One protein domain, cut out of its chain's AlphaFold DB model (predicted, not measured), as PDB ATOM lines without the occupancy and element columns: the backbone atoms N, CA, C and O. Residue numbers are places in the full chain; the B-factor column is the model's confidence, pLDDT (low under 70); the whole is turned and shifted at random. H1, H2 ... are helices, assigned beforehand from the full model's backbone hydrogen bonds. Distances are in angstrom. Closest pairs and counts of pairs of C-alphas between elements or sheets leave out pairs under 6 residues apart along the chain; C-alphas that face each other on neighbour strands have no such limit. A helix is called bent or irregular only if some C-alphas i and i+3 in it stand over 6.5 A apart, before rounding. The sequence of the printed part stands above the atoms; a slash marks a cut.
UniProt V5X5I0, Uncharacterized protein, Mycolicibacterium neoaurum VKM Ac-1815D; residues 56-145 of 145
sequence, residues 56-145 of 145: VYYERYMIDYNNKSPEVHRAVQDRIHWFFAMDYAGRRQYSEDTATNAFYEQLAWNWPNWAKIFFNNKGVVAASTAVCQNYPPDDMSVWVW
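What this domain is: This is residues 56 to 145 of the 145 residues of an uncharacterized protein of Mycolicibacterium neoaurum VKM Ac-1815D (UniProt V5X5I0). The three longest helices make an open arch: H2 spans it, H1 meets H2 at a corner near its first end, and H3 stands by its last end. The chain then folds back from H3 past the first part of H2 with short H4, reaches H5 near the middle, and turns into H6; from there a link sticks out with residues 130 to 137 before it comes back to H7, close to H1. The printed part has 90 residues with seven named helices, H1 to H7, and no named strand, and its class is all helix. It is compact, with a radius of gyration of the C-alphas of 13.4 A, and spans 34 by 30 by 22 A.

How they stand to each other: Start with H1, residues 56 to 66, and go on to H2, residues 70 to 85: they are close but not clearly touching, C-alphas 65 and 73 being closest at 7.0 A, and run opposite ways at a steep tilt of 53 degrees. Next comes H3, residues 88 to 100, also close to H2 but not clearly touching; look at C-alphas 83 and 91, the closest, 6.7 A apart. H3 and H2 run opposite ways at a steep tilt of 57 degrees. H4, residues 107 to 110, only just touches H2, with 3 pairs of C-alphas within 8 A, and H2 touches it with residues 72 to 76 alone; the closest are C-alphas 76 and 107, 7.5 A apart. H5, residues 116 to 120, touches H1, the closest C-alphas being those of Tyr 57 and Ile 117, 7.1 A apart. H6, residues 122 to 129, touches H5 only at the corner, C-alphas 119 and 125 being closest at 6.2 A. H7, residues 140 to 143, touches no helix; its C-alpha 143 is 7.9 A from C-alpha 62 of H1, their closest pair. H3 is apart from H5, H6 and H7. In H1, H2, H3 and H6 every O i to N i+4 pair is within hydrogen-bond range; in H5 it is 0 of 1, with 0 of 2 O i to N i+3 pairs, and H4 and H7 are too short for an O i to N i+4 pair.

Where its parts are: Find C-alpha 56 at (-44.878, 38.425, 7.877); from there H1 runs 15.4 A. H2 runs 22.3 A from C-alpha 70 at (-50.770, 59.328, -0.775), H3 18.4 A, H4 5.3 A, H5 4.7 A, H6 10.4 A and H7 5.9 A, ending at C-alpha 143 at (-48.934, 47.890, -4.257). H5 is irregular, but only just: C-alphas 117 and 120 are 6.55 A apart.

The domain as a whole: The two C-alphas farthest apart, those of Phe 103 and Asn 134, are 35.6 A from each other. Residues 98 to 103, of which 98 to 100 belong to H3, stand free, as do residues 130 to 137. The printed part has no cut and no long link, and it ends at Trp 145, the chain's last residue. The mean pLDDT of the printed part is 96.1, and no printed residue is under 70.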
ATOM      1  N   VAL A  56     -44.887  37.560   6.680       97.62
ATOM      2  CA  VAL A  56     -44.878  38.425   7.877       97.62
ATOM      3  C   VAL A  56     -44.164  39.761   7.628       97.62
ATOM      4  O   VAL A  56     -44.568  40.797   8.159       97.62
ATOM      5  N   TYR A  57     -43.081  39.767   6.842       97.44
ATOM      6  CA  TYR A  57     -42.371  41.004   6.500       97.44
ATOM      7  C   TYR A  57     -43.112  41.803   5.431       97.44
ATOM      8  O   TYR A  57     -43.119  43.030   5.515       97.44
ATOM      9  N   TYR A  58     -43.749  41.119   4.478       97.62
ATOM     10  CA  TYR A  58     -44.631  41.745   3.497       97.62
ATOM     11  C   TYR A  58     -45.809  42.450   4.174       97.62
ATOM     12  O   TYR A  58     -45.978  43.649   3.996       97.62
ATOM     13  N   GLU A  59     -46.573  41.749   5.017       97.19
ATOM     14  CA  GLU A  59     -47.735  42.310   5.715       97.19
ATOM     15  C   GLU A  59     -47.341  43.519   6.559       97.19
ATOM     16  O   GLU A  59     -47.962  44.572   6.473       97.19
ATOM     17  N   ARG A  60     -46.251  43.419   7.331       97.25
ATOM     18  CA  ARG A  60     -45.737  44.552   8.113       97.25
ATOM     19  C   ARG A  60     -45.370  45.748   7.243       97.25
ATOM     20  O   ARG A  60     -45.627  46.880   7.645       97.25
ATOM     21  N   TYR A  61     -44.755  45.501   6.089       97.75
ATOM     22  CA  TYR A  61     -44.416  46.555   5.145       97.75
ATOM     23  C   TYR A  61     -45.672  47.207   4.566       97.75
ATOM     24  O   TYR A  61     -45.772  48.427   4.612       97.75
ATOM     25  N   MET A  62     -46.647  46.418   4.106       97.69
ATOM     26  CA  MET A  62     -47.881  46.935   3.509       97.69
ATOM     27  C   MET A  62     -48.785  47.636   4.527       97.69
ATOM     28  O   MET A  62     -49.393  48.650   4.199       97.69
ATOM     29  N   ILE A  63     -48.819  47.181   5.784       97.69
ATOM     30  CA  ILE A  63     -49.488  47.896   6.882       97.69
ATOM     31  C   ILE A  63     -48.837  49.266   7.097       97.69
ATOM     32  O   ILE A  63     -49.531  50.276   7.174       97.69
ATOM     33  N   ASP A  64     -47.506  49.324   7.210       97.12
ATOM     34  CA  ASP A  64     -46.791  50.590   7.421       97.12
ATOM     35  C   ASP A  64     -46.946  51.521   6.207       97.12
ATOM     36  O   ASP A  64     -47.218  52.707   6.387       97.12
ATOM     37  N   TYR A  65     -46.870  50.968   4.990       97.75
ATOM     38  CA  TYR A  65     -47.127  51.656   3.726       97.75
ATOM     39  C   TYR A  65     -48.526  52.273   3.704       97.75
ATOM     40  O   TYR A  65     -48.648  53.484   3.555       97.75
ATOM     41  N   ASN A  66     -49.581  51.493   3.939       97.00
ATOM     42  CA  ASN A  66     -50.968  51.968   3.895       97.00
ATOM     43  C   ASN A  66     -51.323  52.964   5.006       97.00
ATOM     44  O   ASN A  66     -52.279  53.723   4.870       97.00
ATOM     45  N   ASN A  67     -50.524  53.030   6.072       96.69
ATOM     46  CA  ASN A  67     -50.632  54.075   7.089       96.69
ATOM     47  C   ASN A  67     -49.966  55.405   6.675       96.69
ATOM     48  O   ASN A  67     -50.002  56.367   7.446       96.69
ATOM     49  N   LYS A  68     -49.317  55.483   5.505       97.00
ATOM     50  CA  LYS A  68     -48.725  56.724   4.977       97.00
ATOM     51  C   LYS A  68     -49.704  57.513   4.116       97.00
ATOM     52  O   LYS A  68     -50.713  57.003   3.640       97.00
ATOM     53  N   SER A  69     -49.386  58.793   3.916       96.94
ATOM     54  CA  SER A  69     -50.148  59.653   3.017       96.94
ATOM     55  C   SER A  69     -49.965  59.224   1.551       96.94
ATOM     56  O   SER A  69     -48.912  58.685   1.194       96.94
ATOM     57  N   PRO A  70     -50.916  59.567   0.662       96.94
ATOM     58  CA  PRO A  70     -50.770  59.328  -0.775       96.94
ATOM     59  C   PRO A  70     -49.533  59.988  -1.403       96.94
ATOM     60  O   PRO A  70     -49.072  59.576  -2.463       96.94
ATOM     61  N   GLU A  71     -48.997  61.043  -0.786       97.06
ATOM     62  CA  GLU A  71     -47.751  61.672  -1.227       97.06
ATOM     63  C   GLU A  71     -46.538  60.785  -0.948       97.06
ATOM     64  O   GLU A  71     -45.727  60.558  -1.843       97.06
ATOM     65  N   VAL A  72     -46.454  60.218   0.257       97.12
ATOM     66  CA  VAL A  72     -45.387  59.275   0.611       97.12
ATOM     67  C   VAL A  72     -45.506  57.996  -0.215       97.12
ATOM     68  O   VAL A  72     -44.487  57.454  -0.628       97.12
ATOM     69  N   HIS A  73     -46.725  57.540  -0.525       97.31
ATOM     70  CA  HIS A  73     -46.945  56.414  -1.443       97.31
ATOM     71  C   HIS A  73     -46.268  56.628  -2.793       97.31
ATOM     72  O   HIS A  73     -45.508  55.762  -3.225       97.31
ATOM     73  N   ARG A  74     -46.507  57.786  -3.424       97.31
ATOM     74  CA  ARG A  74     -45.876  58.147  -4.701       97.31
ATOM     75  C   ARG A  74     -44.363  58.250  -4.563       97.31
ATOM     76  O   ARG A  74     -43.649  57.611  -5.322       97.31
ATOM     77  N   ALA A  75     -43.881  58.966  -3.546       98.06
ATOM     78  CA  ALA A  75     -42.449  59.149  -3.325       98.06
ATOM     79  C   ALA A  75     -41.700  57.815  -3.172       98.06
ATOM     80  O   ALA A  75     -40.592  57.668  -3.678       98.06
ATOM     81  N   VAL A  76     -42.302  56.833  -2.495       97.62
ATOM     82  CA  VAL A  76     -41.720  55.493  -2.336       97.62
ATOM     83  C   VAL A  76     -41.695  54.741  -3.651       97.62
ATOM     84  O   VAL A  76     -40.645  54.201  -3.991       97.62
ATOM     85  N   GLN A  77     -42.825  54.685  -4.360       97.88
ATOM     86  CA  GLN A  77     -42.906  53.989  -5.643       97.88
ATOM     87  C   GLN A  77     -41.886  54.585  -6.617       97.88
ATOM     88  O   GLN A  77     -40.997  53.867  -7.063       97.88
ATOM     89  N   ASP A  78     -41.893  55.909  -6.800       98.12
ATOM     90  CA  ASP A  78     -40.952  56.620  -7.669       98.12
ATOM     91  C   ASP A  78     -39.490  56.345  -7.281       98.12
ATOM     92  O   ASP A  78     -38.647  56.066  -8.137       98.12
ATOM     93  N   ARG A  79     -39.165  56.393  -5.981       97.75
ATOM     94  CA  ARG A  79     -37.792  56.191  -5.498       97.75
ATOM     95  C   ARG A  79     -37.320  54.749  -5.669       97.75
ATOM     96  O   ARG A  79     -36.171  54.533  -6.060       97.75
ATOM     97  N   ILE A  80     -38.179  53.773  -5.380       98.12
ATOM     98  CA  ILE A  80     -37.884  52.351  -5.563       98.12
ATOM     99  C   ILE A  80     -37.763  52.030  -7.057       98.12
ATOM    100  O   ILE A  80     -36.772  51.420  -7.454       98.12
ATOM    101  N   HIS A  81     -38.686  52.493  -7.901       98.44
ATOM    102  CA  HIS A  81     -38.601  52.319  -9.355       98.44
ATOM    103  C   HIS A  81     -37.334  52.938  -9.929       98.44
ATOM    104  O   HIS A  81     -36.626  52.270 -10.678       98.44
ATOM    105  N   TRP A  82     -36.988  54.163  -9.525       98.12
ATOM    106  CA  TRP A  82     -35.732  54.802  -9.920       98.12
ATOM    107  C   TRP A  82     -34.513  53.952  -9.536       98.12
ATOM    108  O   TRP A  82     -33.617  53.756 -10.356       98.12
ATOM    109  N   PHE A  83     -34.496  53.389  -8.323       98.00
ATOM    110  CA  PHE A  83     -33.414  52.509  -7.886       98.00
ATOM    111  C   PHE A  83     -33.303  51.240  -8.747       98.00
ATOM    112  O   PHE A  83     -32.208  50.888  -9.195       98.00
ATOM    113  N   PHE A  84     -34.425  50.566  -9.017       98.00
ATOM    114  CA  PHE A  84     -34.441  49.357  -9.845       98.00
ATOM    115  C   PHE A  84     -34.240  49.644 -11.346       98.00
ATOM    116  O   PHE A  84     -33.817  48.747 -12.070       98.00
ATOM    117  N   ALA A  85     -34.426  50.878 -11.816       97.75
ATOM    118  CA  ALA A  85     -34.108  51.279 -13.189       97.75
ATOM    119  C   ALA A  85     -32.605  51.527 -13.431       97.75
ATOM    120  O   ALA A  85     -32.158  51.505 -14.577       97.75
ATOM    121  N   MET A  86     -31.815  51.762 -12.377       98.12
ATOM    122  CA  MET A  86     -30.366  51.942 -12.505       98.12
ATOM    123  C   MET A  86     -29.655  50.649 -12.917       98.12
ATOM    124  O   MET A  86     -30.057  49.545 -12.535       98.12
ATOM    125  N   ASP A  87     -28.538  50.807 -13.626       97.56
ATOM    126  CA  ASP A  87     -27.586  49.727 -13.855       97.56
ATOM    127  C   ASP A  87     -26.798  49.387 -12.575       97.56
ATOM    128  O   ASP A  87     -26.924  50.025 -11.524       97.56
ATOM    129  N   TYR A  88     -25.960  48.352 -12.653       96.50
ATOM    130  CA  TYR A  88     -25.143  47.924 -11.518       96.50
ATOM    131  C   TYR A  88     -24.239  49.049 -10.985       96.50
ATOM    132  O   TYR A  88     -24.108  49.201  -9.770       96.50
ATOM    133  N   ALA A  89     -23.626  49.841 -11.872       96.38
ATOM    134  CA  ALA A  89     -22.725  50.920 -11.479       96.38
ATOM    135  C   ALA A  89     -23.473  52.016 -10.704       96.38
ATOM    136  O   ALA A  89     -23.020  52.421  -9.632       96.38
ATOM    137  N   GLY A  90     -24.649  52.426 -11.184       97.44
ATOM    138  CA  GLY A  90     -25.519  53.387 -10.512       97.44
ATOM    139  C   GLY A  90     -25.993  52.889  -9.149       97.44
ATOM    140  O   GLY A  90     -25.846  53.591  -8.150       97.44
ATOM    141  N   ARG A  91     -26.466  51.637  -9.059       97.50
ATOM    142  CA  ARG A  91     -26.858  51.036  -7.770       97.50
ATOM    143  C   ARG A  91     -25.675  50.939  -6.802       97.50
ATOM    144  O   ARG A  91     -25.848  51.151  -5.601       97.50
ATOM    145  N   ARG A  92     -24.468  50.644  -7.299       96.31
ATOM    146  CA  ARG A  92     -23.257  50.566  -6.471       96.31
ATOM    147  C   ARG A  92     -22.824  51.932  -5.946       96.31
ATOM    148  O   ARG A  92     -22.428  52.005  -4.782       96.31
ATOM    149  N   GLN A  93     -22.928  52.978  -6.765       95.88
ATOM    150  CA  GLN A  93     -22.680  54.354  -6.334       95.88
ATOM    151  C   GLN A  93     -23.722  54.801  -5.306       95.88
ATOM    152  O   GLN A  93     -23.363  55.308  -4.255       95.88
ATOM    153  N   TYR A  94     -25.004  54.517  -5.541       95.88
ATOM    154  CA  TYR A  94     -26.069  54.801  -4.578       95.88
ATOM    155  C   TYR A  94     -25.824  54.128  -3.214       95.88
ATOM    156  O   TYR A  94     -26.030  54.729  -2.158       95.88
ATOM    157  N   SER A  95     -25.356  52.875  -3.227       95.62
ATOM    158  CA  SER A  95     -24.970  52.151  -2.012       95.62
ATOM    159  C   SER A  95     -23.804  52.832  -1.282       95.62
ATOM    160  O   SER A  95     -23.807  52.873  -0.055       95.62
ATOM    161  N   GLU A  96     -22.833  53.385  -2.016       95.38
ATOM    162  CA  GLU A  96     -21.714  54.158  -1.458       95.38
ATOM    163  C   GLU A  96     -22.185  55.475  -0.836       95.38
ATOM    164  O   GLU A  96     -21.865  55.773   0.314       95.38
ATOM    165  N   ASP A  97     -23.004  56.238  -1.558       95.44
ATOM    166  CA  ASP A  97     -23.537  57.516  -1.085       95.44
ATOM    167  C   ASP A  97     -24.366  57.320   0.198       95.44
ATOM    168  O   ASP A  97     -24.270  58.098   1.144       95.44
ATOM    169  N   THR A  98     -25.127  56.222   0.270       93.44
ATOM    170  CA  THR A  98     -25.896  55.838   1.464       93.44
ATOM    171  C   THR A  98     -24.994  55.447   2.643       93.44
ATOM    172  O   THR A  98     -25.360  55.678   3.794       93.44
ATOM    173  N   ALA A  99     -23.828  54.848   2.384       93.00
ATOM    174  CA  ALA A  99     -22.878  54.454   3.427       93.00
ATOM    175  C   ALA A  99     -22.092  55.648   3.991       93.00
ATOM    176  O   ALA A  99     -21.786  55.675   5.182       93.00
ATOM    177  N   THR A 100     -21.783  56.624   3.138       92.75
ATOM    178  CA  THR A 100     -20.868  57.736   3.439       92.75
ATOM    179  C   THR A 100     -21.587  59.011   3.877       92.75
ATOM    180  O   THR A 100     -21.025  59.822   4.614       92.75
ATOM    181  N   ASN A 101     -22.842  59.203   3.460       92.69
ATOM    182  CA  ASN A 101     -23.620  60.397   3.761       92.69
ATOM    183  C   ASN A 101     -24.938  60.038   4.459       92.69
ATOM    184  O   ASN A 101     -25.928  59.654   3.835       92.69
ATOM    185  N   ALA A 102     -24.972  60.271   5.774       86.81
ATOM    186  CA  ALA A 102     -26.134  60.022   6.631       86.81
ATOM    187  C   ALA A 102     -27.408  60.789   6.214       86.81
ATOM    188  O   ALA A 102     -28.504  60.433   6.644       86.81
ATOM    189  N   PHE A 103     -27.283  61.827   5.383       91.19
ATOM    190  CA  PHE A 103     -28.393  62.624   4.864       91.19
ATOM    191  C   PHE A 103     -28.646  62.387   3.372       91.19
ATOM    192  O   PHE A 103     -29.390  63.141   2.758       91.19
ATOM    193  N   TYR A 104     -28.033  61.383   2.747       93.88
ATOM    194  CA  TYR A 104     -28.239  61.150   1.320       93.88
ATOM    195  C   TYR A 104     -29.672  60.703   1.008       93.88
ATOM    196  O   TYR A 104     -30.332  61.271   0.137       93.88
ATOM    197  N   GLU A 105     -30.183  59.720   1.753       94.06
ATOM    198  CA  GLU A 105     -31.524  59.186   1.523       94.06
ATOM    199  C   GLU A 105     -32.586  59.975   2.295       94.06
ATOM    200  O   GLU A 105     -32.881  59.713   3.462       94.06
ATOM    201  N   GLN A 106     -33.176  60.959   1.619       92.25
ATOM    202  CA  GLN A 106     -34.142  61.876   2.216       92.25
ATOM    203  C   GLN A 106     -35.483  61.209   2.564       92.25
ATOM    204  O   GLN A 106     -36.134  61.600   3.536       92.25
ATOM    205  N   LEU A 107     -35.896  60.167   1.833       94.50
ATOM    206  CA  LEU A 107     -37.153  59.466   2.107       94.50
ATOM    207  C   LEU A 107     -37.114  58.730   3.453       94.50
ATOM    208  O   LEU A 107     -38.153  58.588   4.099       94.50
ATOM    209  N   ALA A 108     -35.924  58.351   3.929       93.62
ATOM    210  CA  ALA A 108     -35.748  57.724   5.238       93.62
ATOM    211  C   ALA A 108     -36.202  58.620   6.405       93.62
ATOM    212  O   ALA A 108     -36.611  58.093   7.438       93.62
ATOM    213  N   TRP A 109     -36.205  59.949   6.235       92.25
ATOM    214  CA  TRP A 109     -36.711  60.892   7.242       92.25
ATOM    215  C   TRP A 109     -38.240  60.949   7.301       92.25
ATOM    216  O   TRP A 109     -38.800  61.206   8.363       92.25
ATOM    217  N   ASN A 110     -38.924  60.672   6.187       93.50
ATOM    218  CA  ASN A 110     -40.387  60.584   6.141       93.50
ATOM    219  C   ASN A 110     -40.879  59.183   6.517       93.50
ATOM    220  O   ASN A 110     -41.920  59.020   7.156       93.50
ATOM    221  N   TRP A 111     -40.125  58.155   6.126       96.75
ATOM    222  CA  TRP A 111     -40.448  56.771   6.420       96.75
ATOM    223  C   TRP A 111     -39.187  55.896   6.520       96.75
ATOM    224  O   TRP A 111     -38.694  55.397   5.512       96.75
ATOM    225  N   PRO A 112     -38.694  55.601   7.736       94.25
ATOM    226  CA  PRO A 112     -37.469  54.814   7.920       94.25
ATOM    227  C   PRO A 112     -37.512  53.386   7.347       94.25
ATOM    228  O   PRO A 112     -36.469  52.806   7.048       94.25
ATOM    229  N   ASN A 113     -38.706  52.798   7.182       95.50
ATOM    230  CA  ASN A 113     -38.870  51.443   6.642       95.50
ATOM    231  C   ASN A 113     -39.139  51.408   5.126       95.50
ATOM    232  O   ASN A 113     -39.387  50.321   4.608       95.50
ATOM    233  N   TRP A 114     -39.060  52.533   4.407       96.75
ATOM    234  CA  TRP A 114     -39.485  52.636   3.002       96.75
ATOM    235  C   TRP A 114     -38.880  51.583   2.060       96.75
ATOM    236  O   TRP A 114     -39.571  51.080   1.177       96.75
ATOM    237  N   ALA A 115     -37.626  51.183   2.293       96.75
ATOM    238  CA  ALA A 115     -36.916  50.176   1.504       96.75
ATOM    239  C   ALA A 115     -36.711  48.830   2.227       96.75
ATOM    240  O   ALA A 115     -35.854  48.025   1.842       96.75
ATOM    241  N   LYS A 116     -37.458  48.565   3.313       95.62
ATOM    242  CA  LYS A 116     -37.187  47.436   4.223       95.62
ATOM    243  C   LYS A 116     -37.152  46.082   3.519       95.62
ATOM    244  O   LYS A 116     -36.244  45.293   3.777       95.62
ATOM    245  N   ILE A 117     -38.122  45.839   2.646       96.75
ATOM    246  CA  ILE A 117     -38.269  44.593   1.883       96.75
ATOM    247  C   ILE A 117     -37.462  44.577   0.580       96.75
ATOM    248  O   ILE A 117     -37.254  43.511   0.014       96.75
ATOM    249  N   PHE A 118     -36.999  45.743   0.120       97.50
ATOM    250  CA  PHE A 118     -36.324  45.892  -1.166       97.50
ATOM    251  C   PHE A 118     -34.812  45.708  -1.059       97.50
ATOM    252  O   PHE A 118     -34.225  45.047  -1.907       97.50
ATOM    253  N   PHE A 119     -34.172  46.251  -0.018       93.25
ATOM    254  CA  PHE A 119     -32.723  46.083   0.183       93.25
ATOM    255  C   PHE A 119     -32.232  46.147   1.637       93.25
ATOM    256  O   PHE A 119     -31.142  45.647   1.908       93.25
ATOM    257  N   ASN A 120     -33.003  46.669   2.601       91.31
ATOM    258  CA  ASN A 120     -32.484  46.835   3.973       91.31
ATOM    259  C   ASN A 120     -32.541  45.557   4.835       91.31
ATOM    260  O   ASN A 120     -31.865  45.480   5.862       91.31
ATOM    261  N   ASN A 121     -33.359  44.557   4.484       93.69
ATOM    262  CA  ASN A 121     -33.409  43.270   5.187       93.69
ATOM    263  C   ASN A 121     -32.756  42.161   4.350       93.69
ATOM    264  O   ASN A 121     -33.397  41.578   3.479       93.69
ATOM    265  N   LYS A 122     -31.495  41.837   4.668       92.81
ATOM    266  CA  LYS A 122     -30.661  40.889   3.905       92.81
ATOM    267  C   LYS A 122     -31.293  39.500   3.732       92.81
ATOM    268  O   LYS A 122     -31.176  38.915   2.660       92.81
ATOM    269  N   GLY A 123     -31.964  38.976   4.762       94.75
ATOM    270  CA  GLY A 123     -32.607  37.657   4.705       94.75
ATOM    271  C   GLY A 123     -33.828  37.646   3.786       94.75
ATOM    272  O   GLY A 123     -33.952  36.766   2.935       94.75
ATOM    273  N   VAL A 124     -34.673  38.674   3.903       97.19
ATOM    274  CA  VAL A 124     -35.860  38.846   3.052       97.19
ATOM    275  C   VAL A 124     -35.457  38.974   1.587       97.19
ATOM    276  O   VAL A 124     -35.962  38.236   0.746       97.19
ATOM    277  N   VAL A 125     -34.485  39.838   1.284       96.12
ATOM    278  CA  VAL A 125     -34.071  40.078  -0.107       96.12
ATOM    279  C   VAL A 125     -33.342  38.891  -0.714       96.12
ATOM    280  O   VAL A 125     -33.465  38.638  -1.909       96.12
ATOM    281  N   ALA A 126     -32.606  38.119   0.090       96.44
ATOM    282  CA  ALA A 126     -31.975  36.897  -0.385       96.44
ATOM    283  C   ALA A 126     -33.007  35.850  -0.821       96.44
ATOM    284  O   ALA A 126     -32.764  35.167  -1.818       96.44
ATOM    285  N   ALA A 127     -34.122  35.737  -0.092       98.12
ATOM    286  CA  ALA A 127     -35.213  34.824  -0.402       98.12
ATOM    287  C   ALA A 127     -36.060  35.314  -1.586       98.12
ATOM    288  O   ALA A 127     -36.293  34.544  -2.515       98.12
ATOM    289  N   SER A 128     -36.457  36.591  -1.611       98.19
ATOM    290  CA  SER A 128     -37.265  37.137  -2.708       98.19
ATOM    291  C   SER A 128     -36.497  37.161  -4.032       98.19
ATOM    292  O   SER A 128     -37.014  36.697  -5.046       98.19
ATOM    293  N   THR A 129     -35.223  37.575  -4.029       98.06
ATOM    294  CA  THR A 129     -34.389  37.590  -5.248       98.06
ATOM    295  C   THR A 129     -34.167  36.187  -5.825       98.06
ATOM    296  O   THR A 129     -33.953  36.044  -7.023       98.06
ATOM    297  N   ALA A 130     -34.235  35.131  -5.005       98.25
ATOM    298  CA  ALA A 130     -34.065  33.758  -5.483       98.25
ATOM    299  C   ALA A 130     -35.223  33.273  -6.374       98.25
ATOM    300  O   ALA A 130     -35.036  32.327  -7.134       98.25
ATOM    301  N   VAL A 131     -36.402  33.899  -6.281       98.44
ATOM    302  CA  VAL A 131     -37.621  33.461  -6.985       98.44
ATOM    303  C   VAL A 131     -38.334  34.582  -7.748       98.44
ATOM    304  O   VAL A 131     -39.370  34.331  -8.355       98.44
ATOM    305  N   CYS A 132     -37.808  35.810  -7.746       98.38
ATOM    306  CA  CYS A 132     -38.498  36.990  -8.283       98.38
ATOM    307  C   CYS A 132     -38.850  36.896  -9.776       98.38
ATOM    308  O   CYS A 132     -39.871  37.430 -10.195       98.38
ATOM    309  N   GLN A 133     -38.087  36.138 -10.568       98.38
ATOM    310  CA  GLN A 133     -38.387  35.917 -11.988       98.38
ATOM    311  C   GLN A 133     -39.669  35.102 -12.237       98.38
ATOM    312  O   GLN A 133     -40.166  35.094 -13.359       98.38
ATOM    313  N   ASN A 134     -40.225  34.445 -11.212       98.44
ATOM    314  CA  ASN A 134     -41.488  33.709 -11.315       98.44
ATOM    315  C   ASN A 134     -42.727  34.620 -11.255       98.44
ATOM    316  O   ASN A 134     -43.845  34.134 -11.413       98.44
ATOM    317  N   TYR A 135     -42.542  35.916 -11.002       98.44
ATOM    318  CA  TYR A 135     -43.623  36.890 -10.873       98.44
ATOM    319  C   TYR A 135     -43.645  37.822 -12.090       98.44
ATOM    320  O   TYR A 135     -42.581  38.093 -12.661       98.44
ATOM    321  N   PRO A 136     -44.823  38.330 -12.495       98.00
ATOM    322  CA  PRO A 136     -44.910  39.300 -13.579       98.00
ATOM    323  C   PRO A 136     -44.080  40.562 -13.272       98.00
ATOM    324  O   PRO A 136     -44.182  41.094 -12.163       98.00
ATOM    325  N   PRO A 137     -43.249  41.044 -14.216       97.69
ATOM    326  CA  PRO A 137     -42.614  42.352 -14.093       97.69
ATOM    327  C   PRO A 137     -43.661  43.466 -14.157       97.69
ATOM    328  O   PRO A 137     -44.689  43.317 -14.818       97.69
ATOM    329  N   ASP A 138     -43.377  44.571 -13.469       95.88
ATOM    330  CA  ASP A 138     -44.143  45.828 -13.509       95.88
ATOM    331  C   ASP A 138     -45.648  45.707 -13.167       95.88
ATOM    332  O   ASP A 138     -46.452  46.580 -13.503       95.88
ATOM    333  N   ASP A 139     -46.056  44.637 -12.471       97.44
ATOM    334  CA  ASP A 139     -47.430  44.460 -11.989       97.44
ATOM    335  C   ASP A 139     -47.727  45.394 -10.812       97.44
ATOM    336  O   ASP A 139     -47.595  45.029  -9.648       97.44
ATOM    337  N   MET A 140     -48.176  46.607 -11.120       96.88
ATOM    338  CA  MET A 140     -48.499  47.622 -10.117       96.88
ATOM    339  C   MET A 140     -49.635  47.229  -9.160       96.88
ATOM    340  O   MET A 140     -49.806  47.889  -8.133       96.88
ATOM    341  N   SER A 141     -50.404  46.168  -9.444       96.44
ATOM    342  CA  SER A 141     -51.475  45.726  -8.544       96.44
ATOM    343  C   SER A 141     -50.948  45.255  -7.185       96.44
ATOM    344  O   SER A 141     -51.670  45.323  -6.195       96.44
ATOM    345  N   VAL A 142     -49.670  44.868  -7.099       95.44
ATOM    346  CA  VAL A 142     -49.041  44.388  -5.856       95.44
ATOM    347  C   VAL A 142     -48.850  45.483  -4.801       95.44
ATOM    348  O   VAL A 142     -48.618  45.173  -3.635       95.44
ATOM    349  N   TRP A 143     -48.958  46.756  -5.187       94.94
ATOM    350  CA  TRP A 143     -48.934  47.890  -4.257       94.94
ATOM    351  C   TRP A 143     -50.294  48.160  -3.605       94.94
ATOM    352  O   TRP A 143     -50.372  48.951  -2.666       94.94
ATOM    353  N   VAL A 144     -51.359  47.516  -4.087       90.69
ATOM    354  CA  VAL A 144     -52.710  47.629  -3.538       90.69
ATOM    355  C   VAL A 144     -52.915  46.489  -2.534       90.69
ATOM    356  O   VAL A 144     -53.001  45.326  -2.928       90.69
ATOM    357  N   TRP A 145     -52.965  46.818  -1.239       82.69
ATOM    358  CA  TRP A 145     -53.173  45.871  -0.131       82.69
ATOM    359  C   TRP A 145     -54.324  46.310   0.761       82.69
ATOM    360  O   TRP A 145     -54.280  47.483   1.202       82.69
TER     361      TRP A 145